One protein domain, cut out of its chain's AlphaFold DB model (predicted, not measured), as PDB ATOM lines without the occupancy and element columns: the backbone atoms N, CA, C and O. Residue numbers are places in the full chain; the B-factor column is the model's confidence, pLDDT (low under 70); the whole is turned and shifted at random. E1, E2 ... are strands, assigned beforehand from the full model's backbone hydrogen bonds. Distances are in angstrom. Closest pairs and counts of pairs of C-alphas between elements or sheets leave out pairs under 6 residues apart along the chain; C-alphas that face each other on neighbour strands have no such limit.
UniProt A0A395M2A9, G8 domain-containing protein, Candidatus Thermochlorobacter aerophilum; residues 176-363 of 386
ATOM      1  N   THR A 176     159.835 186.451 153.574       87.75
ATOM      2  CA  THR A 176     158.400 186.555 153.862       87.75
ATOM      3  C   THR A 176     157.684 185.298 153.374       87.75
ATOM      4  O   THR A 176     158.237 184.521 152.596       87.75
ATOM      5  N   TYR A 177     156.439 185.091 153.789       84.56
ATOM      6  CA  TYR A 177     155.592 184.036 153.238       84.56
ATOM      7  C   TYR A 177     155.003 184.447 151.914       84.56
ATOM      8  O   TYR A 177     154.364 185.474 151.891       84.56
ATOM      9  N   GLY A 178     155.138 183.669 150.856       90.12
ATOM     10  CA  GLY A 178     154.418 183.899 149.611       90.12
ATOM     11  C   GLY A 178     154.924 182.955 148.524       90.12
ATOM     12  O   GLY A 178     156.024 182.396 148.672       90.12
ATOM     13  N   PRO A 179     154.176 182.772 147.431       94.81
ATOM     14  CA  PRO A 179     154.534 181.772 146.440       94.81
ATOM     15  C   PRO A 179     155.818 182.140 145.688       94.81
ATOM     16  O   PRO A 179     156.138 183.319 145.507       94.81
ATOM     17  N   GLN A 180     156.556 181.133 145.232       96.75
ATOM     18  CA  GLN A 180     157.664 181.309 144.288       96.75
ATOM     19  C   GLN A 180     157.426 180.392 143.098       96.75
ATOM     20  O   GLN A 180     157.198 179.202 143.289       96.75
ATOM     21  N   SER A 181     157.483 180.918 141.881       97.38
ATOM     22  CA  SER A 181     157.025 180.180 140.703       97.38
ATOM     23  C   SER A 181     158.046 180.245 139.575       97.38
ATOM     24  O   SER A 181     158.383 181.328 139.116       97.38
ATOM     25  N   LEU A 182     158.507 179.090 139.096       97.31
ATOM     26  CA  LEU A 182     159.239 178.917 137.841       97.31
ATOM     27  C   LEU A 182     158.319 178.182 136.864       97.31
ATOM     28  O   LEU A 182     158.156 176.970 136.972       97.31
ATOM     29  N   ILE A 183     157.678 178.901 135.948       96.62
ATOM     30  CA  ILE A 183     156.570 178.386 135.128       96.62
ATOM     31  C   ILE A 183     156.714 178.778 133.655       96.62
ATOM     32  O   ILE A 183     157.546 179.606 133.297       96.62
ATOM     33  N   GLY A 184     155.856 178.215 132.804       95.00
ATOM     34  CA  GLY A 184     155.707 178.601 131.399       95.00
ATOM     35  C   GLY A 184     155.926 177.452 130.414       95.00
ATOM     36  O   GLY A 184     156.201 176.318 130.810       95.00
ATOM     37  N   THR A 185     155.714 177.736 129.126       95.31
ATOM     38  CA  THR A 185     155.775 176.755 128.021       95.31
ATOM     39  C   THR A 185     157.063 176.779 127.203       95.31
ATOM     40  O   THR A 185     157.166 176.049 126.220       95.31
ATOM     41  N   GLY A 186     157.989 177.675 127.534       95.88
ATOM     42  CA  GLY A 186     159.178 177.951 126.740       95.88
ATOM     43  C   GLY A 186     160.249 176.867 126.826       95.88
ATOM     44  O   GLY A 186     160.103 175.848 127.497       95.88
ATOM     45  N   THR A 187     161.365 177.120 126.147       96.69
ATOM     46  CA  THR A 187     162.595 176.337 126.314       96.69
ATOM     47  C   THR A 187     163.376 176.877 127.504       96.69
ATOM     48  O   THR A 187     163.580 178.091 127.607       96.69
ATOM     49  N   PHE A 188     163.815 175.977 128.378       97.00
ATOM     50  CA  PHE A 188     164.634 176.282 129.542       97.00
ATOM     51  C   PHE A 188     165.963 175.539 129.437       97.00
ATOM     52  O   PHE A 188     165.970 174.315 129.524       97.00
ATOM     53  N   ASP A 189     167.059 176.282 129.308       97.12
ATOM     54  CA  ASP A 189     168.414 175.828 129.615       97.12
ATOM     55  C   ASP A 189     168.953 176.714 130.743       97.12
ATOM     56  O   ASP A 189     169.399 177.845 130.536       97.12
ATOM     57  N   LEU A 190     168.765 176.255 131.980       97.75
ATOM     58  CA  LEU A 190     169.087 177.028 133.172       97.75
ATOM     59  C   LEU A 190     170.452 176.629 133.737       97.75
ATOM     60  O   LEU A 190     170.827 175.458 133.799       97.75
ATOM     61  N   GLY A 191     171.170 177.615 134.273       97.25
ATOM     62  CA  GLY A 191     172.273 177.346 135.190       97.25
ATOM     63  C   GLY A 191     171.779 176.754 136.521       97.25
ATOM     64  O   GLY A 191     170.742 176.088 136.593       97.25
ATOM     65  N   PRO A 192     172.505 176.983 137.624       98.12
ATOM     66  CA  PRO A 192     172.019 176.659 138.953       98.12
ATOM     67  C   PRO A 192     170.703 177.379 139.258       98.12
ATOM     68  O   PRO A 192     170.603 178.598 139.121       98.12
ATOM     69  N   VAL A 193     169.712 176.625 139.725       98.31
ATOM     70  CA  VAL A 193     168.457 177.150 140.261       98.31
ATOM     71  C   VAL A 193     168.476 177.006 141.779       98.31
ATOM     72  O   VAL A 193     168.750 175.928 142.302       98.31
ATOM     73  N   ILE A 194     168.191 178.091 142.495       98.00
ATOM     74  CA  ILE A 194     168.114 178.117 143.958       98.00
ATOM     75  C   ILE A 194     166.732 178.627 144.354       98.00
ATOM     76  O   ILE A 194     166.362 179.740 143.990       98.00
ATOM     77  N   MET A 195     165.985 177.838 145.118       97.62
ATOM     78  CA  MET A 195     164.713 178.235 145.712       97.62
ATOM     79  C   MET A 195     164.854 178.290 147.228       97.62
ATOM     80  O   MET A 195     164.895 177.261 147.906       97.62
ATOM     81  N   GLU A 196     164.939 179.499 147.771       96.06
ATOM     82  CA  GLU A 196     165.130 179.730 149.195       96.06
ATOM     83  C   GLU A 196     163.994 180.565 149.788       96.06
ATOM     84  O   GLU A 196     163.586 181.604 149.261       96.06
ATOM     85  N   ASN A 197     163.487 180.088 150.922       92.06
ATOM     86  CA  ASN A 197     162.553 180.821 151.758       92.06
ATOM     87  C   ASN A 197     163.064 180.761 153.193       92.06
ATOM     88  O   ASN A 197     163.126 179.688 153.793       92.06
ATOM     89  N   PHE A 198     163.463 181.914 153.721       89.50
ATOM     90  CA  PHE A 198     164.084 182.062 155.032       89.50
ATOM     91  C   PHE A 198     163.189 182.770 156.046       89.50
ATOM     92  O   PHE A 198     163.718 183.341 157.000       89.50
ATOM     93  N   SER A 199     161.868 182.789 155.832       80.31
ATOM     94  CA  SER A 199     160.938 183.412 156.774       80.31
ATOM     95  C   SER A 199     161.240 182.950 158.203       80.31
ATOM     96  O   SER A 199     161.256 181.756 158.495       80.31
ATOM     97  N   ALA A 200     161.543 183.917 159.073       68.12
ATOM     98  CA  ALA A 200     161.812 183.686 160.491       68.12
ATOM     99  C   ALA A 200     160.520 183.621 161.317       68.12
ATOM    100  O   ALA A 200     160.571 183.393 162.527       68.12
ATOM    101  N   THR A 201     159.375 183.874 160.681       68.94
ATOM    102  CA  THR A 201     158.078 183.755 161.330       68.94
ATOM    103  C   THR A 201     157.858 182.296 161.702       68.94
ATOM    104  O   THR A 201     158.031 181.397 160.881       68.94
ATOM    105  N   LEU A 202     157.542 182.072 162.974       64.12
ATOM    106  CA  LEU A 202     157.208 180.747 163.467       64.12
ATOM    107  C   LEU A 202     155.854 180.359 162.881       64.12
ATOM    108  O   LEU A 202     154.886 181.087 163.089       64.12
ATOM    109  N   LEU A 203     155.807 179.219 162.192       63.91
ATOM    110  CA  LEU A 203     154.549 178.609 161.772       63.91
ATOM    111  C   LEU A 203     153.688 178.350 163.029       63.91
ATOM    112  O   LEU A 203     154.250 178.004 164.076       63.91
ATOM    113  N   PRO A 204     152.352 178.477 162.970       65.94
ATOM    114  CA  PRO A 204     151.494 178.213 164.097       65.94
ATOM    115  C   PRO A 204     151.602 176.738 164.443       65.94
ATOM    116  O   PRO A 204     151.656 175.862 163.572       65.94
ATOM    117  N   ASN A 205     151.611 176.460 165.739       64.69
ATOM    118  CA  ASN A 205     151.744 175.097 166.237       64.69
ATOM    119  C   ASN A 205     150.468 174.266 166.004       64.69
ATOM    120  O   ASN A 205     150.514 173.048 166.142       64.69
ATOM    121  N   GLU A 206     149.346 174.903 165.654       66.75
ATOM    122  CA  GLU A 206     148.043 174.256 165.487       66.75
ATOM    123  C   GLU A 206     147.804 173.827 164.033       66.75
ATOM    124  O   GLU A 206     147.934 174.611 163.088       66.75
ATOM    125  N   LEU A 207     147.433 172.558 163.844       64.12
ATOM    126  CA  LEU A 207     147.110 171.962 162.540       64.12
ATOM    127  C   LEU A 207     145.889 172.581 161.861       64.12
ATOM    128  O   LEU A 207     145.821 172.574 160.630       64.12
ATOM    129  N   ASP A 208     144.954 173.106 162.651       62.03
ATOM    130  CA  ASP A 208     143.693 173.680 162.179       62.03
ATOM    131  C   ASP A 208     143.779 175.201 161.940       62.03
ATOM    132  O   ASP A 208     142.817 175.794 161.446       62.03
ATOM    133  N   ASP A 209     144.930 175.836 162.209       63.22
ATOM    134  CA  ASP A 209     145.133 177.246 161.861       63.22
ATOM    135  C   ASP A 209     145.065 177.382 160.321       63.22
ATOM    136  O   ASP A 209     145.726 176.593 159.606       63.22
ATOM    137  N   PRO A 210     144.218 178.284 159.768       54.66
ATOM    138  CA  PRO A 210     144.138 178.544 158.335       54.66
ATOM    139  C   PRO A 210     145.523 178.597 157.707       54.66
ATOM    140  O   PRO A 210     146.444 179.155 158.294       54.66
ATOM    141  N   ALA A 211     145.653 177.990 156.520       52.97
ATOM    142  CA  ALA A 211     146.868 178.003 155.710       52.97
ATOM    143  C   ALA A 211     147.562 179.356 155.807       52.97
ATOM    144  O   ALA A 211     147.100 180.356 155.255       52.97
ATOM    145  N   GLU A 212     148.628 179.359 156.602       55.56
ATOM    146  CA  GLU A 212     149.379 180.543 156.932       55.56
ATOM    147  C   GLU A 212     150.058 180.970 155.640       55.56
ATOM    148  O   GLU A 212     151.021 180.345 155.212       55.56
ATOM    149  N   THR A 213     149.462 181.962 154.971       66.31
ATOM    150  CA  THR A 213     150.005 182.682 153.812       66.31
ATOM    151  C   THR A 213     150.791 181.783 152.849       66.31
ATOM    152  O   THR A 213     152.004 181.666 152.969       66.31
ATOM    153  N   ASP A 214     150.088 181.147 151.909       80.88
ATOM    154  CA  ASP A 214     150.644 180.254 150.878       80.88
ATOM    155  C   ASP A 214     152.063 180.647 150.429       80.88
ATOM    156  O   ASP A 214     152.258 181.656 149.757       80.88
ATOM    157  N   ALA A 215     153.051 179.853 150.829       86.75
ATOM    158  CA  ALA A 215     154.449 179.984 150.440       86.75
ATOM    159  C   ALA A 215     154.918 178.800 149.587       86.75
ATOM    160  O   ALA A 215     156.106 178.464 149.571       86.75
ATOM    161  N   THR A 216     153.976 178.154 148.897       92.06
ATOM    162  CA  THR A 216     154.250 177.052 147.978       92.06
ATOM    163  C   THR A 216     155.227 177.503 146.898       92.06
ATOM    164  O   THR A 216     155.053 178.540 146.252       92.06
ATOM    165  N   GLN A 217     156.264 176.702 146.684       95.31
ATOM    166  CA  GLN A 217     157.170 176.877 145.557       95.31
ATOM    167  C   GLN A 217     156.676 175.990 144.412       95.31
ATOM    168  O   GLN A 217     156.332 174.835 144.640       95.31
ATOM    169  N   THR A 218     156.634 176.499 143.187       95.69
ATOM    170  CA  THR A 218     156.131 175.764 142.021       95.69
ATOM    171  C   THR A 218     157.175 175.758 140.913       95.69
ATOM    172  O   THR A 218     157.712 176.806 140.557       95.69
ATOM    173  N   ILE A 219     157.454 174.580 140.354       95.38
ATOM    174  CA  ILE A 219     158.289 174.390 139.165       95.38
ATOM    175  C   ILE A 219     157.452 173.692 138.093       95.38
ATOM    176  O   ILE A 219     157.016 172.558 138.280       95.38
ATOM    177  N   GLY A 220     157.262 174.345 136.954       93.25
ATOM    178  CA  GLY A 220     156.375 173.893 135.890       93.25
ATOM    179  C   GLY A 220     154.924 174.324 136.099       93.25
ATOM    180  O   GLY A 220     154.561 174.932 137.099       93.25
ATOM    181  N   GLN A 221     154.075 174.009 135.127       90.81
ATOM    182  CA  GLN A 221     152.653 174.346 135.141       90.81
ATOM    183  C   GLN A 221     151.826 173.099 134.828       90.81
ATOM    184  O   GLN A 221     152.196 172.311 133.959       90.81
ATOM    185  N   SER A 222     150.698 172.934 135.517       82.50
ATOM    186  CA  SER A 222     149.803 171.790 135.321       82.50
ATOM    187  C   SER A 222     149.226 171.753 133.907       82.50
ATOM    188  O   SER A 222     148.813 172.792 133.386       82.50
ATOM    189  N   GLY A 223     149.100 170.559 133.326       73.81
ATOM    190  CA  GLY A 223     148.368 170.361 132.068       73.81
ATOM    191  C   GLY A 223     149.027 170.963 130.821       73.81
ATOM    192  O   GLY A 223     148.436 170.916 129.740       73.81
ATOM    193  N   GLY A 224     150.242 171.505 130.940       60.28
ATOM    194  CA  GLY A 224     151.081 171.786 129.781       60.28
ATOM    195  C   GLY A 224     151.486 170.480 129.096       60.28
ATOM    196  O   GLY A 224     151.593 169.435 129.736       60.28
ATOM    197  N   SER A 225     151.745 170.524 127.784       61.06
ATOM    198  CA  SER A 225     152.578 169.502 127.133       61.06
ATOM    199  C   SER A 225     153.813 169.234 127.995       61.06
ATOM    200  O   SER A 225     154.263 170.165 128.654       61.06
ATOM    201  N   SER A 226     154.355 168.014 127.990       67.88
ATOM    202  CA  SER A 226     155.552 167.594 128.738       67.88
ATOM    203  C   SER A 226     156.782 168.449 128.399       67.88
ATOM    204  O   SER A 226     157.660 168.035 127.646       67.88
ATOM    205  N   ILE A 227     156.795 169.678 128.908       85.69
ATOM    206  CA  ILE A 227     157.877 170.640 128.820       85.69
ATOM    207  C   ILE A 227     158.959 170.095 129.735       85.69
ATOM    208  O   ILE A 227     158.723 169.832 130.918       85.69
ATOM    209  N   GLU A 228     160.128 169.877 129.153       93.25
ATOM    210  CA  GLU A 228     161.333 169.543 129.888       93.25
ATOM    211  C   GLU A 228     161.979 170.851 130.347       93.25
ATOM    212  O   GLU A 228     162.289 171.721 129.533       93.25
ATOM    213  N   ILE A 229     162.144 171.004 131.659       95.00
ATOM    214  CA  ILE A 229     162.941 172.079 132.245       95.00
ATOM    215  C   ILE A 229     164.342 171.516 132.476       95.00
ATOM    216  O   ILE A 229     164.539 170.678 133.368       95.00
ATOM    217  N   GLU A 230     165.305 171.967 131.672       97.19
ATOM    218  CA  GLU A 230     166.712 171.623 131.856       97.19
ATOM    219  C   GLU A 230     167.385 172.616 132.809       97.19
ATOM    220  O   GLU A 230     167.192 173.832 132.723       97.19
ATOM    221  N   MET A 231     168.170 172.093 133.751       97.31
ATOM    222  CA  MET A 231     168.974 172.906 134.660       97.31
ATOM    223  C   MET A 231     170.275 172.206 135.063       97.31
ATOM    224  O   MET A 231     170.347 170.977 135.131       97.31
ATOM    225  N   GLN A 232     171.313 172.977 135.391       96.69
ATOM    226  CA  GLN A 232     172.575 172.405 135.882       96.69
ATOM    227  C   GLN A 232     172.450 171.812 137.289       96.69
ATOM    228  O   GLN A 232     172.972 170.736 137.569       96.69
ATOM    229  N   SER A 233     171.762 172.500 138.196       97.31
ATOM    230  CA  SER A 233     171.531 172.034 139.566       97.31
ATOM    231  C   SER A 233     170.281 172.678 140.141       97.31
ATOM    232  O   SER A 233     169.960 173.806 139.774       97.31
ATOM    233  N   LEU A 234     169.640 172.013 141.100       97.25
ATOM    234  CA  LEU A 234     168.524 172.561 141.867       97.25
ATOM    235  C   LEU A 234     168.863 172.519 143.353       97.25
ATOM    236  O   LEU A 234     169.060 171.441 143.905       97.25
ATOM    237  N   GLU A 235     168.903 173.673 144.010       97.00
ATOM    238  CA  GLU A 235     168.970 173.767 145.466       97.00
ATOM    239  C   GLU A 235     167.631 174.260 146.022       97.00
ATOM    240  O   GLU A 235     167.150 175.324 145.642       97.00
ATOM    241  N   ILE A 236     167.056 173.512 146.962       95.12
ATOM    242  CA  ILE A 236     165.855 173.898 147.702       95.12
ATOM    243  C   ILE A 236     166.224 174.065 149.174       95.12
ATOM    244  O   ILE A 236     166.748 173.156 149.828       95.12
ATOM    245  N   ASN A 237     165.938 175.249 149.703       93.88
ATOM    246  CA  ASN A 237     166.127 175.601 151.102       93.88
ATOM    247  C   ASN A 237     164.899 176.361 151.606       93.88
ATOM    248  O   ASN A 237     164.935 177.565 151.863       93.88
ATOM    249  N   ASN A 238     163.792 175.638 151.698       90.75
ATOM    250  CA  ASN A 238     162.501 176.173 152.083       90.75
ATOM    251  C   ASN A 238     162.271 175.930 153.583       90.75
ATOM    252  O   ASN A 238     161.915 174.827 153.992       90.75
ATOM    253  N   GLN A 239     162.518 176.948 154.415       88.00
ATOM    254  CA  GLN A 239     162.388 176.847 155.876       88.00
ATOM    255  C   GLN A 239     160.940 176.736 156.352       88.00
ATOM    256  O   GLN A 239     160.713 176.251 157.457       88.00
ATOM    257  N   VAL A 240     159.984 177.181 155.535       84.81
ATOM    258  CA  VAL A 240     158.554 177.161 155.870       84.81
ATOM    259  C   VAL A 240     157.834 175.923 155.337       84.81
ATOM    260  O   VAL A 240     156.656 175.729 155.633       84.81
ATOM    261  N   GLY A 241     158.528 175.100 154.545       82.56
ATOM    262  CA  GLY A 241     158.021 173.832 154.040       82.56
ATOM    263  C   GLY A 241     158.078 172.756 155.121       82.56
ATOM    264  O   GLY A 241     159.169 172.374 155.552       82.56
ATOM    265  N   GLN A 242     156.922 172.245 155.540       78.06
ATOM    266  CA  GLN A 242     156.837 171.242 156.604       78.06
ATOM    267  C   GLN A 242     155.740 170.211 156.359       78.06
ATOM    268  O   GLN A 242     154.686 170.511 155.792       78.06
ATOM    269  N   VAL A 243     155.996 168.983 156.811       74.94
ATOM    270  CA  VAL A 243     154.966 167.951 156.939       74.94
ATOM    271  C   VAL A 243     154.477 167.984 158.372       74.94
ATOM    272  O   VAL A 243     155.284 167.834 159.296       74.94
ATOM    273  N   ARG A 244     153.162 168.113 158.546       71.81
ATOM    274  CA  ARG A 244     152.502 167.933 159.834       71.81
ATOM    275  C   ARG A 244     151.699 166.644 159.827       71.81
ATOM    276  O   ARG A 244     150.890 166.390 158.934       71.81
ATOM    277  N   PHE A 245     151.940 165.842 160.850       68.50
ATOM    278  CA  PHE A 245     151.203 164.624 161.119       68.50
ATOM    279  C   PHE A 245     150.551 164.753 162.485       68.50
ATOM    280  O   PHE A 245     151.257 165.032 163.450       68.50
ATOM    281  N   ALA A 246     149.241 164.532 162.561       61.38
ATOM    282  CA  ALA A 246     148.551 164.337 163.827       61.38
ATOM    283  C   ALA A 246     148.016 162.921 163.924       61.38
ATOM    284  O   ALA A 246     147.237 162.459 163.082       61.38
ATOM    285  N   VAL A 247     148.400 162.268 165.017       57.47
ATOM    286  CA  VAL A 247     147.647 161.145 165.556       57.47
ATOM    287  C   VAL A 247     146.817 161.697 166.698       57.47
ATOM    288  O   VAL A 247     147.336 161.898 167.798       57.47
ATOM    289  N   THR A 248     145.526 161.915 166.463       55.19
ATOM    290  CA  THR A 248     144.593 161.985 167.583       55.19
ATOM    291  C   THR A 248     144.658 160.621 168.266       55.19
ATOM    292  O   THR A 248     144.271 159.608 167.682       55.19
ATOM    293  N   ILE A 249     145.198 160.557 169.486       52.56
ATOM    294  CA  ILE A 249     145.120 159.344 170.311       52.56
ATOM    295  C   ILE A 249     143.709 159.299 170.897       52.56
ATOM    296  O   ILE A 249     143.516 159.426 172.103       52.56
ATOM    297  N   ASP A 250     142.707 159.162 170.033       49.69
ATOM    298  CA  ASP A 250     141.399 158.710 170.464       49.69
ATOM    299  C   ASP A 250     141.324 157.210 170.189       49.69
ATOM    300  O   ASP A 250     141.466 156.743 169.056       49.69
ATOM    301  N   TYR A 251     141.164 156.425 171.252       52.75
ATOM    302  CA  TYR A 251     141.319 154.968 171.250       52.75
ATOM    303  C   TYR A 251     140.252 154.230 170.412       52.75
ATOM    304  O   TYR A 251     140.194 153.000 170.451       52.75
ATOM    305  N   LEU A 252     139.381 154.948 169.690       55.47
ATOM    306  CA  LEU A 252     138.091 154.433 169.239       55.47
ATOM    307  C   LEU A 252     137.637 154.801 167.810       55.47
ATOM    308  O   LEU A 252     136.446 154.614 167.591       55.47
ATOM    309  N   ASN A 253     138.490 155.243 166.857       54.59
ATOM    310  CA  ASN A 253     138.315 155.110 165.369       54.59
ATOM    311  C   ASN A 253     138.775 156.301 164.479       54.59
ATOM    312  O   ASN A 253     138.289 156.419 163.351       54.59
ATOM    313  N   GLU A 254     139.691 157.183 164.882       60.38
ATOM    314  CA  GLU A 254     140.078 158.290 163.983       60.38
ATOM    315  C   GLU A 254     141.225 157.945 163.019       60.38
ATOM    316  O   GLU A 254     142.219 157.310 163.372       60.38
ATOM    317  N   THR A 255     141.065 158.353 161.757       65.19
ATOM    318  CA  THR A 255     142.088 158.237 160.713       65.19
ATOM    319  C   THR A 255     143.184 159.280 160.933       65.19
ATOM    320  O   THR A 255     142.840 160.450 161.115       65.19
ATOM    321  N   PRO A 256     144.478 158.914 160.845       64.88
ATOM    322  CA  PRO A 256     145.574 159.876 160.930       64.88
ATOM    323  C   PRO A 256     145.374 161.049 159.967       64.88
ATOM    324  O   PRO A 256     145.017 160.844 158.802       64.88
ATOM    325  N   ARG A 257     145.610 162.274 160.447       67.69
ATOM    326  CA  ARG A 257     145.537 163.489 159.627       67.69
ATOM    327  C   ARG A 257     146.937 163.863 159.152       67.69
ATOM    328  O   ARG A 257     147.894 163.865 159.926       67.69
ATOM    329  N   TYR A 258     147.047 164.176 157.866       72.12
ATOM    330  CA  TYR A 258     148.290 164.573 157.212       72.12
ATOM    331  C   TYR A 258     148.091 165.902 156.490       72.12
ATOM    332  O   TYR A 258     147.092 166.081 155.788       72.12
ATOM    333  N   ARG A 259     149.048 166.817 156.648       76.31
ATOM    334  CA  ARG A 259     149.039 168.129 156.000       76.31
ATOM    335  C   ARG A 259     150.442 168.502 155.522       76.31
ATOM    336  O   ARG A 259     151.413 168.410 156.270       76.31
ATOM    337  N   GLU A 260     150.525 168.940 154.272       81.88
ATOM    338  CA  GLU A 260     151.724 169.522 153.660       81.88
ATOM    339  C   GLU A 260     151.555 171.034 153.637       81.88
ATOM    340  O   GLU A 260     150.650 171.534 152.967       81.88
ATOM    341  N   ASP A 261     152.424 171.760 154.329       83.19
ATOM    342  CA  ASP A 261     152.433 173.217 154.273       83.19
ATOM    343  C   ASP A 261     153.597 173.700 153.426       83.19
ATOM    344  O   ASP A 261     154.737 173.270 153.612       83.19
ATOM    345  N   ASN A 262     153.284 174.605 152.498       88.12
ATOM    346  CA  ASN A 262     154.246 175.310 151.656       88.12
ATOM    347  C   ASN A 262     155.277 174.391 150.970       88.12
ATOM    348  O   ASN A 262     156.475 174.680 151.034       88.12
ATOM    349  N   PRO A 263     154.875 173.268 150.341       92.00
ATOM    350  CA  PRO A 263     155.827 172.395 149.669       92.00
ATOM    351  C   PRO A 263     156.434 173.078 148.436       92.00
ATOM    352  O   PRO A 263     155.893 174.039 147.890       92.00
ATOM    353  N   THR A 264     157.538 172.524 147.955       94.12
ATOM    354  CA  THR A 264     158.026 172.724 146.595       94.12
ATOM    355  C   THR A 264     157.389 171.675 145.700       94.12
ATOM    356  O   THR A 264     157.618 170.484 145.877       94.12
ATOM    357  N   VAL A 265     156.573 172.096 144.746       93.81
ATOM    358  CA  VAL A 265     155.826 171.218 143.850       93.81
ATOM    359  C   VAL A 265     156.413 171.291 142.451       93.81
ATOM    360  O   VAL A 265     156.616 172.373 141.905       93.81
ATOM    361  N   VAL A 266     156.649 170.128 141.851       93.75
ATOM    362  CA  VAL A 266     157.120 169.993 140.474       93.75
ATOM    363  C   VAL A 266     155.997 169.423 139.617       93.75
ATOM    364  O   VAL A 266     155.520 168.316 139.866       93.75
ATOM    365  N   LEU A 267     155.596 170.184 138.604       92.50
ATOM    366  CA  LEU A 267     154.492 169.900 137.681       92.50
ATOM    367  C   LEU A 267     154.968 169.735 136.227       92.50
ATOM    368  O   LEU A 267     154.163 169.723 135.307       92.50
ATOM    369  N   ALA A 268     156.279 169.657 136.005       92.38
ATOM    370  CA  ALA A 268     156.883 169.466 134.689       92.38
ATOM    371  C   ALA A 268     158.029 168.452 134.758       92.38
ATOM    372  O   ALA A 268     158.541 168.136 135.835       92.38
ATOM    373  N   GLN A 269     158.450 167.946 133.600       93.88
ATOM    374  CA  GLN A 269     159.620 167.082 133.513       93.88
ATOM    375  C   GLN A 269     160.870 167.879 133.900       93.88
ATOM    376  O   GLN A 269     161.079 168.993 133.425       93.88
ATOM    377  N   LEU A 270     161.700 167.298 134.770       94.19
ATOM    378  CA  LEU A 270     162.965 167.902 135.189       94.19
ATOM    379  C   LEU A 270     164.133 167.098 134.652       94.19
ATOM    380  O   LEU A 270     164.171 165.877 134.817       94.19
ATOM    381  N   LYS A 271     165.120 167.803 134.109       96.56
ATOM    382  CA  LYS A 271     166.408 167.236 133.735       96.56
ATOM    383  C   LYS A 271     167.516 168.047 134.387       96.56
ATOM    384  O   LYS A 271     167.830 169.155 133.967       96.56
ATOM    385  N   ILE A 272     168.082 167.483 135.449       96.62
ATOM    386  CA  ILE A 272     169.129 168.100 136.259       96.62
ATOM    387  C   ILE A 272     170.442 167.378 135.965       96.62
ATOM    388  O   ILE A 272     170.616 166.230 136.370       96.62
ATOM    389  N   SER A 273     171.372 168.026 135.264       95.94
ATOM    390  CA  SER A 273     172.639 167.381 134.878       95.94
ATOM    391  C   SER A 273     173.602 167.177 136.056       95.94
ATOM    392  O   SER A 273     174.383 166.227 136.056       95.94
ATOM    393  N   GLY A 274     173.532 168.042 137.068       95.50
ATOM    394  CA  GLY A 274     174.328 167.993 138.290       95.50
ATOM    395  C   GLY A 274     173.522 167.541 139.507       95.50
ATOM    396  O   GLY A 274     172.963 166.446 139.538       95.50
ATOM    397  N   ASN A 275     173.500 168.374 140.549       95.25
ATOM    398  CA  ASN A 275     172.965 167.995 141.857       95.25
ATOM    399  C   ASN A 275     171.547 168.529 142.089       95.25
ATOM    400  O   ASN A 275     171.280 169.711 141.866       95.25
ATOM    401  N   LEU A 276     170.678 167.678 142.634       95.19
ATOM    402  CA  LEU A 276     169.486 168.079 143.377       95.19
ATOM    403  C   LEU A 276     169.830 168.108 144.870       95.19
ATOM    404  O   LEU A 276     170.063 167.064 145.476       95.19
ATOM    405  N   ILE A 277     169.858 169.295 145.464       94.06
ATOM    406  CA  ILE A 277     170.186 169.515 146.872       94.06
ATOM    407  C   ILE A 277     168.933 170.001 147.596       94.06
ATOM    408  O   ILE A 277     168.533 171.153 147.462       94.06
ATOM    409  N   LEU A 278     168.333 169.146 148.416       92.25
ATOM    410  CA  LEU A 278     167.237 169.517 149.303       92.25
ATOM    411  C   LEU A 278     167.779 169.712 150.722       92.25
ATOM    412  O   LEU A 278     167.938 168.750 151.470       92.25
ATOM    413  N   LYS A 279     168.065 170.961 151.104       89.62
ATOM    414  CA  LYS A 279     168.568 171.286 152.450       89.62
ATOM    415  C   LYS A 279     167.456 171.218 153.494       89.62
ATOM    416  O   LYS A 279     167.652 170.616 154.547       89.62
ATOM    417  N   ARG A 280     166.328 171.875 153.194       87.00
ATOM    418  CA  ARG A 280     165.103 171.988 154.007       87.00
ATOM    419  C   ARG A 280     163.890 172.164 153.088       87.00
ATOM    420  O   ARG A 280     164.037 172.717 151.997       87.00
ATOM    421  N   GLY A 281     162.722 171.734 153.546       86.56
ATOM    422  CA  GLY A 281     161.449 171.755 152.830       86.56
ATOM    423  C   GLY A 281     161.001 170.380 152.334       86.56
ATOM    424  O   GLY A 281     161.698 169.377 152.486       86.56
ATOM    425  N   ILE A 282     159.825 170.339 151.712       88.00
ATOM    426  CA  ILE A 282     159.303 169.144 151.044       88.00
ATOM    427  C   ILE A 282     159.366 169.373 149.544       88.00
ATOM    428  O   ILE A 282     158.839 170.374 149.073       88.00
ATOM    429  N   LEU A 283     159.936 168.437 148.795       91.56
ATOM    430  CA  LEU A 283     159.832 168.400 147.341       91.56
ATOM    431  C   LEU A 283     158.802 167.344 146.928       91.56
ATOM    432  O   LEU A 283     158.988 166.172 147.227       91.56
ATOM    433  N   ILE A 284     157.749 167.741 146.221       90.38
ATOM    434  CA  ILE A 284     156.700 166.855 145.707       90.38
ATOM    435  C   ILE A 284     156.800 166.811 144.185       90.38
ATOM    436  O   ILE A 284     156.547 167.810 143.510       90.38
ATOM    437  N   LEU A 285     157.140 165.646 143.644       90.00
ATOM    438  CA  LEU A 285     157.166 165.404 142.206       90.00
ATOM    439  C   LEU A 285     155.796 164.920 141.728       90.00
ATOM    440  O   LEU A 285     155.291 163.916 142.232       90.00
ATOM    441  N   ASN A 286     155.244 165.619 140.735       85.38
ATOM    442  CA  ASN A 286     153.990 165.318 140.046       85.38
ATOM    443  C   ASN A 286     152.743 165.306 140.950       85.38
ATOM    444  O   ASN A 286     152.081 164.284 141.158       85.38
ATOM    445  N   ARG A 287     152.393 166.474 141.499       79.81
ATOM    446  CA  ARG A 287     151.188 166.636 142.323       79.81
ATOM    447  C   ARG A 287     149.921 166.685 141.449       79.81
ATOM    448  O   ARG A 287     149.368 167.746 141.197       79.81
ATOM    449  N   ALA A 288     149.458 165.497 141.057       61.44
ATOM    450  CA  ALA A 288     148.080 165.169 140.677       61.44
ATOM    451  C   ALA A 288     147.456 165.887 139.458       61.44
ATOM    452  O   ALA A 288     146.305 166.316 139.525       61.44
ATOM    453  N   ASP A 289     148.130 165.915 138.306       64.06
ATOM    454  CA  ASP A 289     147.522 166.392 137.048       64.06
ATOM    455  C   ASP A 289     147.222 165.277 136.024       64.06
ATOM    456  O   ASP A 289     146.883 165.551 134.873       64.06
ATOM    457  N   ASN A 290     147.282 164.005 136.441       74.12
ATOM    458  CA  ASN A 290     147.158 162.835 135.560       74.12
ATOM    459  C   ASN A 290     148.191 162.803 134.414       74.12
ATOM    460  O   ASN A 290     148.017 162.026 133.472       74.12
ATOM    461  N   THR A 291     149.265 163.597 134.473       81.06
ATOM    462  CA  THR A 291     150.354 163.524 133.496       81.06
ATOM    463  C   THR A 291     151.411 162.538 133.964       81.06
ATOM    464  O   THR A 291     151.675 162.410 135.157       81.06
ATOM    465  N   SER A 292     151.997 161.789 133.030       85.62
ATOM    466  CA  SER A 292     153.144 160.938 133.349       85.62
ATOM    467  C   SER A 292     154.422 161.744 133.158       85.62
ATOM    468  O   SER A 292     154.655 162.255 132.063       85.62
ATOM    469  N   LEU A 293     155.242 161.850 134.201       87.81
ATOM    470  CA  LEU A 293     156.473 162.638 134.203       87.81
ATOM    471  C   LEU A 293     157.678 161.735 134.466       87.81
ATOM    472  O   LEU A 293     157.645 160.846 135.315       87.81
ATOM    473  N   THR A 294     158.768 161.958 133.736       89.75
ATOM    474  CA  THR A 294     160.052 161.300 134.002       89.75
ATOM    475  C   THR A 294     161.076 162.361 134.342       89.75
ATOM    476  O   THR A 294     161.411 163.188 133.507       89.75
ATOM    477  N   HIS A 295     161.574 162.339 135.571       92.06
ATOM    478  CA  HIS A 295     162.618 163.230 136.046       92.06
ATOM    479  C   HIS A 295     163.972 162.516 135.965       92.06
ATOM    480  O   HIS A 295     164.074 161.332 136.296       92.06
ATOM    481  N   SER A 296     165.013 163.233 135.554       93.00
ATOM    482  CA  SER A 296     166.394 162.748 135.545       93.00
ATOM    483  C   SER A 296     167.276 163.689 136.349       93.00
ATOM    484  O   SER A 296     167.206 164.905 136.176       93.00
ATOM    485  N   VAL A 297     168.096 163.128 137.232       93.62
ATOM    486  CA  VAL A 297     169.012 163.872 138.096       93.62
ATOM    487  C   VAL A 297     170.387 163.208 138.066       93.62
ATOM    488  O   VAL A 297     170.499 161.979 138.055       93.62
ATOM    489  N   GLY A 298     171.442 164.024 138.070       92.50
ATOM    490  CA  GLY A 298     172.809 163.584 138.326       92.50
ATOM    491  C   GLY A 298     172.905 162.938 139.706       92.50
ATOM    492  O   GLY A 298     172.771 161.729 139.829       92.50
ATOM    493  N   SER A 299     173.083 163.732 140.758       90.88
ATOM    494  CA  SER A 299     173.149 163.240 142.147       90.88
ATOM    495  C   SER A 299     172.087 163.890 143.032       90.88
ATOM    496  O   SER A 299     171.621 164.993 142.747       90.88
ATOM    497  N   ILE A 300     171.721 163.228 144.129       91.19
ATOM    498  CA  ILE A 300     170.789 163.755 145.130       91.19
ATOM    499  C   ILE A 300     171.515 163.946 146.463       91.19
ATOM    500  O   ILE A 300     172.211 163.056 146.949       91.19
ATOM    501  N   GLN A 301     171.295 165.094 147.093       90.69
ATOM    502  CA  GLN A 301     171.699 165.374 148.463       90.69
ATOM    503  C   GLN A 301     170.480 165.810 149.279       90.69
ATOM    504  O   GLN A 301     169.835 166.798 148.932       90.69
ATOM    505  N   ILE A 302     170.174 165.106 150.372       86.62
ATOM    506  CA  ILE A 302     169.021 165.415 151.232       86.62
ATOM    507  C   ILE A 302     169.473 165.699 152.663       86.62
ATOM    508  O   ILE A 302     170.204 164.914 153.265       86.62
ATOM    509  N   GLY A 303     168.980 166.795 153.227       80.62
ATOM    510  CA  GLY A 303     169.213 167.183 154.610       80.62
ATOM    511  C   GLY A 303     170.284 168.254 154.781       80.62
ATOM    512  O   GLY A 303     171.079 168.568 153.890       80.62
ATOM    513  N   SER A 304     170.283 168.829 155.977       78.62
ATOM    514  CA  SER A 304     171.278 169.778 156.460       78.62
ATOM    515  C   SER A 304     171.514 169.577 157.960       78.62
ATOM    516  O   SER A 304     170.773 168.868 158.639       78.62
ATOM    517  N   ASN A 305     172.533 170.233 158.513       73.19
ATOM    518  CA  ASN A 305     172.787 170.234 159.956       73.19
ATOM    519  C   ASN A 305     171.683 170.928 160.782       73.19
ATOM    520  O   ASN A 305     171.703 170.828 162.006       73.19
ATOM    521  N   THR A 306     170.744 171.623 160.131       68.69
ATOM    522  CA  THR A 306     169.582 172.277 160.750       68.69
ATOM    523  C   THR A 306     168.256 171.591 160.411       68.69
ATOM    524  O   THR A 306     167.194 172.095 160.778       68.69
ATOM    525  N   SER A 307     168.284 170.442 159.727       67.69
ATOM    526  CA  SER A 307     167.105 169.582 159.601       67.69
ATOM    527  C   SER A 307     166.752 169.037 160.986       67.69
ATOM    528  O   SER A 307     167.625 168.527 161.680       67.69
ATOM    529  N   THR A 308     165.499 169.152 161.408       66.06
ATOM    530  CA  THR A 308     165.045 168.767 162.751       66.06
ATOM    531  C   THR A 308     163.756 167.977 162.629       66.06
ATOM    532  O   THR A 308     162.879 168.358 161.854       66.06
ATOM    533  N   SER A 309     163.626 166.917 163.426       64.62
ATOM    534  CA  SER A 309     162.327 166.320 163.719       64.62
ATOM    535  C   SER A 309     161.913 166.753 165.117       64.62
ATOM    536  O   SER A 309     162.678 166.584 166.066       64.62
ATOM    537  N   VAL A 310     160.736 167.361 165.244       66.19
ATOM    538  CA  VAL A 310     160.178 167.703 166.556       66.19
ATOM    539  C   VAL A 310     159.033 166.745 166.829       66.19
ATOM    540  O   VAL A 310     158.037 166.748 166.108       66.19
ATOM    541  N   TYR A 311     159.209 165.920 167.861       63.78
ATOM    542  CA  TYR A 311     158.145 165.125 168.458       63.78
ATOM    543  C   TYR A 311     157.626 165.873 169.681       63.78
ATOM    544  O   TYR A 311     158.392 166.153 170.607       63.78
ATOM    545  N   GLY A 312     156.340 166.197 169.703       60.50
ATOM    546  CA  GLY A 312     155.739 166.836 170.864       60.50
ATOM    547  C   GLY A 312     154.217 166.813 170.813       60.50
ATOM    548  O   GLY A 312     153.654 166.731 169.719       60.50
ATOM    549  N   PRO A 313     153.555 166.874 171.981       57.56
ATOM    550  CA  PRO A 313     152.142 167.191 172.024       57.56
ATOM    551  C   PRO A 313     151.963 168.602 171.457       57.56
ATOM    552  O   PRO A 313     152.631 169.542 171.900       57.56
ATOM    553  N   ASP A 314     151.096 168.750 170.463       61.97
ATOM    554  CA  ASP A 314     150.621 170.060 170.047       61.97
ATOM    555  C   ASP A 314     149.863 170.730 171.225       61.97
ATOM    556  O   ASP A 314     149.584 170.089 172.249       61.97
ATOM    557  N   PRO A 315     149.523 172.028 171.138       58.50
ATOM    558  CA  PRO A 315     148.754 172.719 172.178       58.50
ATOM    559  C   PRO A 315     147.408 172.050 172.521       58.50
ATOM    560  O   PRO A 315     146.864 172.303 173.597       58.50
ATOM    561  N   ASN A 316     146.900 171.183 171.640       59.19
ATOM    562  CA  ASN A 316     145.649 170.442 171.771       59.19
ATOM    563  C   ASN A 316     145.840 169.006 172.300       59.19
ATOM    564  O   ASN A 316     144.857 168.292 172.501       59.19
ATOM    565  N   GLY A 317     147.075 168.580 172.586       62.69
ATOM    566  CA  GLY A 317     147.394 167.239 173.078       62.69
ATOM    567  C   GLY A 317     147.528 166.165 171.994       62.69
ATOM    568  O   GLY A 317     147.586 164.979 172.328       62.69
ATOM    569  N   GLU A 318     147.601 166.538 170.716       58.69
ATOM    570  CA  GLU A 318     147.904 165.629 169.612       58.69
ATOM    571  C   GLU A 318     149.410 165.354 169.570       58.69
ATOM    572  O   GLU A 318     150.222 166.272 169.478       58.69
ATOM    573  N   ASN A 319     149.816 164.083 169.622       59.56
ATOM    574  CA  ASN A 319     151.219 163.739 169.399       59.56
ATOM    575  C   ASN A 319     151.515 163.867 167.903       59.56
ATOM    576  O   ASN A 319     151.073 163.034 167.105       59.56
ATOM    577  N   GLY A 320     152.262 164.909 167.541       58.97
ATOM    578  CA  GLY A 320     152.648 165.180 166.165       58.97
ATOM    579  C   GLY A 320     154.135 164.993 165.903       58.97
ATOM    580  O   GLY A 320     154.971 165.106 166.804       58.97
ATOM    581  N   VAL A 321     154.463 164.705 164.641       61.16
ATOM    582  CA  VAL A 321     155.840 164.750 164.136       61.16
ATOM    583  C   VAL A 321     155.934 165.858 163.102       61.16
ATOM    584  O   VAL A 321     155.187 165.860 162.120       61.16
ATOM    585  N   LEU A 322     156.862 166.786 163.319       64.69
ATOM    586  CA  LEU A 322     157.228 167.803 162.341       64.69
ATOM    587  C   LEU A 322     158.462 167.332 161.578       64.69
ATOM    588  O   LEU A 322     159.523 167.158 162.176       64.69
ATOM    589  N   HIS A 323     158.328 167.143 160.267       68.38
ATOM    590  CA  HIS A 323     159.464 166.910 159.373       68.38
ATOM    591  C   HIS A 323     159.697 168.152 158.521       68.38
ATOM    592  O   HIS A 323     158.784 168.629 157.849       68.38
ATOM    593  N   ASN A 324     160.935 168.647 158.510       71.69
ATOM    594  CA  ASN A 324     161.317 169.826 157.733       71.69
ATOM    595  C   ASN A 324     162.196 169.496 156.518       71.69
ATOM    596  O   ASN A 324     162.808 170.400 155.954       71.69
ATOM    597  N   THR A 325     162.363 168.225 156.134       79.38
ATOM    598  CA  THR A 325     163.109 167.846 154.919       79.38
ATOM    599  C   THR A 325     162.592 166.530 154.333       79.38
ATOM    600  O   THR A 325     162.668 165.506 154.997       79.38
ATOM    601  N   GLY A 326     162.121 166.499 153.085       80.00
ATOM    602  CA  GLY A 326     161.698 165.240 152.456       80.00
ATOM    603  C   GLY A 326     161.412 165.336 150.960       80.00
ATOM    604  O   GLY A 326     161.130 166.413 150.443       80.00
ATOM    605  N   ILE A 327     161.473 164.199 150.265       81.31
ATOM    606  CA  ILE A 327     161.101 164.086 148.849       81.31
ATOM    607  C   ILE A 327     159.926 163.115 148.733       81.31
ATOM    608  O   ILE A 327     160.012 161.969 149.165       81.31
ATOM    609  N   ALA A 328     158.838 163.552 148.114       80.19
ATOM    610  CA  ALA A 328     157.708 162.716 147.759       80.19
ATOM    611  C   ALA A 328     157.641 162.556 146.237       80.19
ATOM    612  O   ALA A 328     157.651 163.540 145.496       80.19
ATOM    613  N   VAL A 329     157.551 161.313 145.769       78.56
ATOM    614  CA  VAL A 329     157.275 160.998 144.364       78.56
ATOM    615  C   VAL A 329     155.848 160.493 144.290       78.56
ATOM    616  O   VAL A 329     155.527 159.435 144.838       78.56
ATOM    617  N   VAL A 330     154.982 161.268 143.645       77.25
ATOM    618  CA  VAL A 330     153.548 161.000 143.613       77.25
ATOM    619  C   VAL A 330     153.175 160.530 142.220       77.25
ATOM    620  O   VAL A 330     153.467 161.194 141.233       77.25
ATOM    621  N   SER A 331     152.543 159.365 142.124       70.25
ATOM    622  CA  SER A 331     151.900 158.915 140.889       70.25
ATOM    623  C   SER A 331     150.395 159.180 140.987       70.25
ATOM    624  O   SER A 331     149.784 158.940 142.028       70.25
ATOM    625  N   ALA A 332     149.781 159.690 139.920       66.00
ATOM    626  CA  ALA A 332     148.325 159.853 139.844       66.00
ATOM    627  C   ALA A 332     147.655 158.573 139.316       66.00
ATOM    628  O   ALA A 332     148.305 157.755 138.676       66.00
ATOM    629  N   THR A 333     146.347 158.390 139.561       65.44
ATOM    630  CA  THR A 333     145.588 157.133 139.333       65.44
ATOM    631  C   THR A 333     145.710 156.539 137.929       65.44
ATOM    632  O   THR A 333     145.493 155.343 137.768       65.44
ATOM    633  N   ASN A 334     146.120 157.328 136.934       71.81
ATOM    634  CA  ASN A 334     146.363 156.877 135.561       71.81
ATOM    635  C   ASN A 334     147.679 157.409 134.972       71.81
ATOM    636  O   ASN A 334     147.794 157.564 133.759       71.81
ATOM    637  N   ALA A 335     148.654 157.727 135.819       76.94
ATOM    638  CA  ALA A 335     149.921 158.296 135.396       76.94
ATOM    639  C   ALA A 335     151.098 157.705 136.164       76.94
ATOM    640  O   ALA A 335     150.959 157.272 137.307       76.94
ATOM    641  N   THR A 336     152.268 157.713 135.534       79.94
ATOM    642  CA  THR A 336     153.515 157.268 136.152       79.94
ATOM    643  C   THR A 336     154.447 158.444 136.387       79.94
ATOM    644  O   THR A 336     154.643 159.285 135.513       79.94
ATOM    645  N   THR A 337     155.051 158.480 137.571       82.69
ATOM    646  CA  THR A 337     156.129 159.422 137.881       82.69
ATOM    647  C   THR A 337     157.400 158.638 138.125       82.69
ATOM    648  O   THR A 337     157.473 157.858 139.073       82.69
ATOM    649  N   ASN A 338     158.401 158.846 137.277       86.06
ATOM    650  CA  ASN A 338     159.708 158.214 137.413       86.06
ATOM    651  C   ASN A 338     160.738 159.248 137.861       86.06
ATOM    652  O   ASN A 338     160.761 160.360 137.344       86.06
ATOM    653  N   LEU A 339     161.628 158.864 138.773       88.56
ATOM    654  CA  LEU A 339     162.817 159.633 139.130       88.56
ATOM    655  C   LEU A 339     164.044 158.758 138.864       88.56
ATOM    656  O   LEU A 339     164.235 157.742 139.525       88.56
ATOM    657  N   THR A 340     164.856 159.146 137.885       89.19
ATOM    658  CA  THR A 340     166.115 158.473 137.549       89.19
ATOM    659  C   THR A 340     167.273 159.249 138.160       89.19
ATOM    660  O   THR A 340     167.407 160.444 137.910       89.19
ATOM    661  N   VAL A 341     168.113 158.569 138.938       90.12
ATOM    662  CA  VAL A 341     169.327 159.143 139.536       90.12
ATOM    663  C   VAL A 341     170.528 158.410 138.958       90.12
ATOM    664  O   VAL A 341     170.565 157.182 138.982       90.12
ATOM    665  N   THR A 342     171.476 159.150 138.390       91.25
ATOM    666  CA  THR A 342     172.629 158.563 137.675       91.25
ATOM    667  C   THR A 342     173.920 158.547 138.491       91.25
ATOM    668  O   THR A 342     174.844 157.806 138.165       91.25
ATOM    669  N   GLY A 343     173.979 159.351 139.546       90.06
ATOM    670  CA  GLY A 343     175.080 159.492 140.487       90.06
ATOM    671  C   GLY A 343     174.662 159.128 141.910       90.06
ATOM    672  O   GLY A 343     173.775 158.302 142.126       90.06
ATOM    673  N   ASP A 344     175.321 159.742 142.890       88.06
ATOM    674  CA  ASP A 344     175.181 159.355 144.291       88.06
ATOM    675  C   ASP A 344     173.909 159.927 144.930       88.06
ATOM    676  O   ASP A 344     173.483 161.050 144.650       88.06
ATOM    677  N   VAL A 345     173.340 159.169 145.869       86.44
ATOM    678  CA  VAL A 345     172.329 159.661 146.809       86.44
ATOM    679  C   VAL A 345     172.988 159.783 148.176       86.44
ATOM    680  O   VAL A 345     173.404 158.788 148.770       86.44
ATOM    681  N   THR A 346     173.103 161.008 148.682       85.81
ATOM    682  CA  THR A 346     173.785 161.305 149.945       85.81
ATOM    683  C   THR A 346     172.871 162.035 150.921       85.81
ATOM    684  O   THR A 346     171.979 162.787 150.535       85.81
ATOM    685  N   ALA A 347     173.116 161.827 152.215       81.44
ATOM    686  CA  ALA A 347     172.425 162.539 153.282       81.44
ATOM    687  C   ALA A 347     173.427 163.075 154.319       81.44
ATOM    688  O   ALA A 347     173.518 162.575 155.447       81.44
ATOM    689  N   PRO A 348     174.276 164.039 153.921       68.44
ATOM    690  CA  PRO A 348     175.316 164.549 154.790       68.44
ATOM    691  C   PRO A 348     174.668 165.288 155.962       68.44
ATOM    692  O   PRO A 348     173.947 166.264 155.771       68.44
ATOM    693  N   SER A 349     175.000 164.872 157.185       63.12
ATOM    694  CA  SER A 349     174.540 165.467 158.457       63.12
ATOM    695  C   SER A 349     173.222 164.939 159.042       63.12
ATOM    696  O   SER A 349     172.686 165.566 159.959       63.12
ATOM    697  N   LEU A 350     172.734 163.766 158.619       59.44
ATOM    698  CA  LEU A 350     171.731 163.043 159.411       59.44
ATOM    699  C   LEU A 350     172.383 162.460 160.670       59.44
ATOM    700  O   LEU A 350     173.040 161.422 160.634       59.44
ATOM    701  N   SER A 351     172.229 163.158 161.794       57.50
ATOM    702  CA  SER A 351     172.416 162.565 163.121       57.50
ATOM    703  C   SER A 351     171.087 161.966 163.598       57.50
ATOM    704  O   SER A 351     170.033 162.383 163.127       57.50
ATOM    705  N   HIS A 352     171.111 161.029 164.552       49.66
ATOM    706  CA  HIS A 352     169.897 160.433 165.141       49.66
ATOM    707  C   HIS A 352     168.932 161.470 165.772       49.66
ATOM    708  O   HIS A 352     167.776 161.165 166.027       49.66
ATOM    709  N   ALA A 353     169.377 162.709 166.024       48.94
ATOM    710  CA  ALA A 353     168.514 163.806 166.483       48.94
ATOM    711  C   ALA A 353     167.779 164.535 165.334       48.94
ATOM    712  O   ALA A 353     166.874 165.328 165.575       48.94
ATOM    713  N   ASN A 354     168.162 164.255 164.084       50.28
ATOM    714  CA  ASN A 354     167.714 164.919 162.861       50.28
ATOM    715  C   ASN A 354     167.075 163.911 161.880       50.28
ATOM    716  O   ASN A 354     167.201 164.082 160.669       50.28
ATOM    717  N   GLU A 355     166.411 162.854 162.375       50.66
ATOM    718  CA  GLU A 355     165.754 161.765 161.608       50.66
ATOM    719  C   GLU A 355     164.527 162.231 160.780       50.66
ATOM    720  O   GLU A 355     163.515 161.550 160.652       50.66
ATOM    721  N   GLY A 356     164.600 163.430 160.202       50.75
ATOM    722  CA  GLY A 356     163.513 164.082 159.490       50.75
ATOM    723  C   GLY A 356     163.367 163.697 158.020       50.75
ATOM    724  O   GLY A 356     162.394 164.144 157.427       50.75
ATOM    725  N   VAL A 357     164.284 162.919 157.427       54.53
ATOM    726  CA  VAL A 357     164.268 162.637 155.980       54.53
ATOM    727  C   VAL A 357     163.270 161.544 155.635       54.53
ATOM    728  O   VAL A 357     163.503 160.361 155.878       54.53
ATOM    729  N   THR A 358     162.186 161.956 154.989       58.66
ATOM    730  CA  THR A 358     161.186 161.051 154.425       58.66
ATOM    731  C   THR A 358     161.345 161.015 152.910       58.66
ATOM    732  O   THR A 358     161.245 162.050 152.249       58.66
ATOM    733  N   ILE A 359     161.581 159.824 152.354       62.56
ATOM    734  CA  ILE A 359     161.323 159.554 150.937       62.56
ATOM    735  C   ILE A 359     159.995 158.809 150.880       62.56
ATOM    736  O   ILE A 359     159.904 157.678 151.352       62.56
ATOM    737  N   MET A 360     158.963 159.452 150.344       62.19
ATOM    738  CA  MET A 360     157.630 158.863 150.255       62.19
ATOM    739  C   MET A 360     157.302 158.541 148.801       62.19
ATOM    740  O   MET A 360     157.235 159.430 147.955       62.19
ATOM    741  N   LEU A 361     157.081 157.262 148.512       56.72
ATOM    742  CA  LEU A 361     156.496 156.833 147.247       56.72
ATOM    743  C   LEU A 361     154.985 156.752 147.443       56.72
ATOM    744  O   LEU A 361     154.490 155.855 148.128       56.72
ATOM    745  N   VAL A 362     154.251 157.700 146.868       57.56
ATOM    746  CA  VAL A 362     152.788 157.708 146.930       57.56
ATOM    747  C   VAL A 362     152.265 157.113 145.630       57.56
ATOM    748  O   VAL A 362     152.209 157.778 144.596       57.56
ATOM    749  N   SER A 363     151.914 155.826 145.673       45.12
ATOM    750  CA  SER A 363     151.119 155.205 144.612       45.12
ATOM    751  C   SER A 363     149.686 155.726 144.713       45.12
ATOM    752  O   SER A 363     149.173 155.860 145.828       45.12
TER     753      SER A 363
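AT A GLANCE: This is residues 176 to 363 of the 386 residues of the protein "G8 domain-containing protein" of Candidatus Thermochlorobacter aerophilum (UniProt A0A395M2A9). The chain winds in stacked turns, a three-sided solenoid of parallel strands: E2, E4 and E9 turn a corner at residues 191, 232 and 298, and their parts before and after it, with E8 beside E4 and E9, make two sides, E13 beside E9 on the first of these, while E1, E3, E7, the end of E8, E12 and E14 make the third side. Two hairpins, E5 with E6 and E10 with E11, make a small antiparallel sheet, ordered E6, E5, E11, E10, to one side of the stack. The printed part has 188 residues, no named helix and fourteen named strands, E1 to E14 in chain order; the class is all strand. It is compact, with a radius of gyration of the C-alphas of 16.8 A and spans of 51 by 36 by 30 A.

IN THESE COORDINATES: The branched sheet holds E1, residues 180 to 183, from C-alpha 180 at (157.664, 181.309, 144.288); E2, 187 to 197, 25.8 A; E3, 217 to 219; E4, 228 to 238, 23.2 A; E7, 264 to 266; E8, 269 to 285; E9, 293 to 302, 21.3 A; E12, 325 to 330, 16.3 A; E13, 337 to 341; and E14, 357 to 362, ending at C-alpha 362 at (152.788, 157.708, 146.930). E8 is the longest by residues, but bends by 164 degrees at residue 276 and spans 9.2 A. E2, E4 and E9 bend by 79, 90 and 89 degrees at residues 191, 232 and 298. The small sheet holds E5, 242 to 247, 16.3 A; E6, 257 to 261; E10, 309 to 313; and E11, 319 to 323.

HOW THE PARTS SIT: On one side of E8 lie E4 (N 236 and O 277, 2.8 A) and E7 (N 264 and O 282, 2.8 A). On the other side lie E9 (N 272 and O 296, 2.8 A) and E12 (N 328 and O 283, 2.8 A). The edge strand E2 is parallel to E4 at 5 degrees, with N 193 and O 233 within hydrogen-bond range at 2.8 A, and the edge strand E13 is parallel to E9, with N 295 and O 338 within hydrogen-bond range at 2.8 A. E7 is parallel to E3 (N 219 and O 265, 2.8 A), E3 to E1 (N 182 and O 218, 2.8 A) and E12 to E14 (N 327 and O 358, 2.9 A). In the small sheet the antiparallel pairs are E6 and E5 (N 244 and O 259, 2.9 A), E5 and E11 (N 243 and O 323, 3.0 A), and E11 and E10 (N 322 and O 310, 3.0 A). E6 runs on into E7 at 88 degrees, and E11 into E12 at 87 degrees.

THE WHOLE: The C-alphas of Asp 189 and Leu 252 are the two farthest apart, 54.3 A. The printed part has no cut. The links E2 to E3 and E13 to E14 are long. Mean pLDDT of the printed part is 78.6; 68 residues are under 70, among them 200 to 213, 245 to 257, 306 to 323 and 348 to 363.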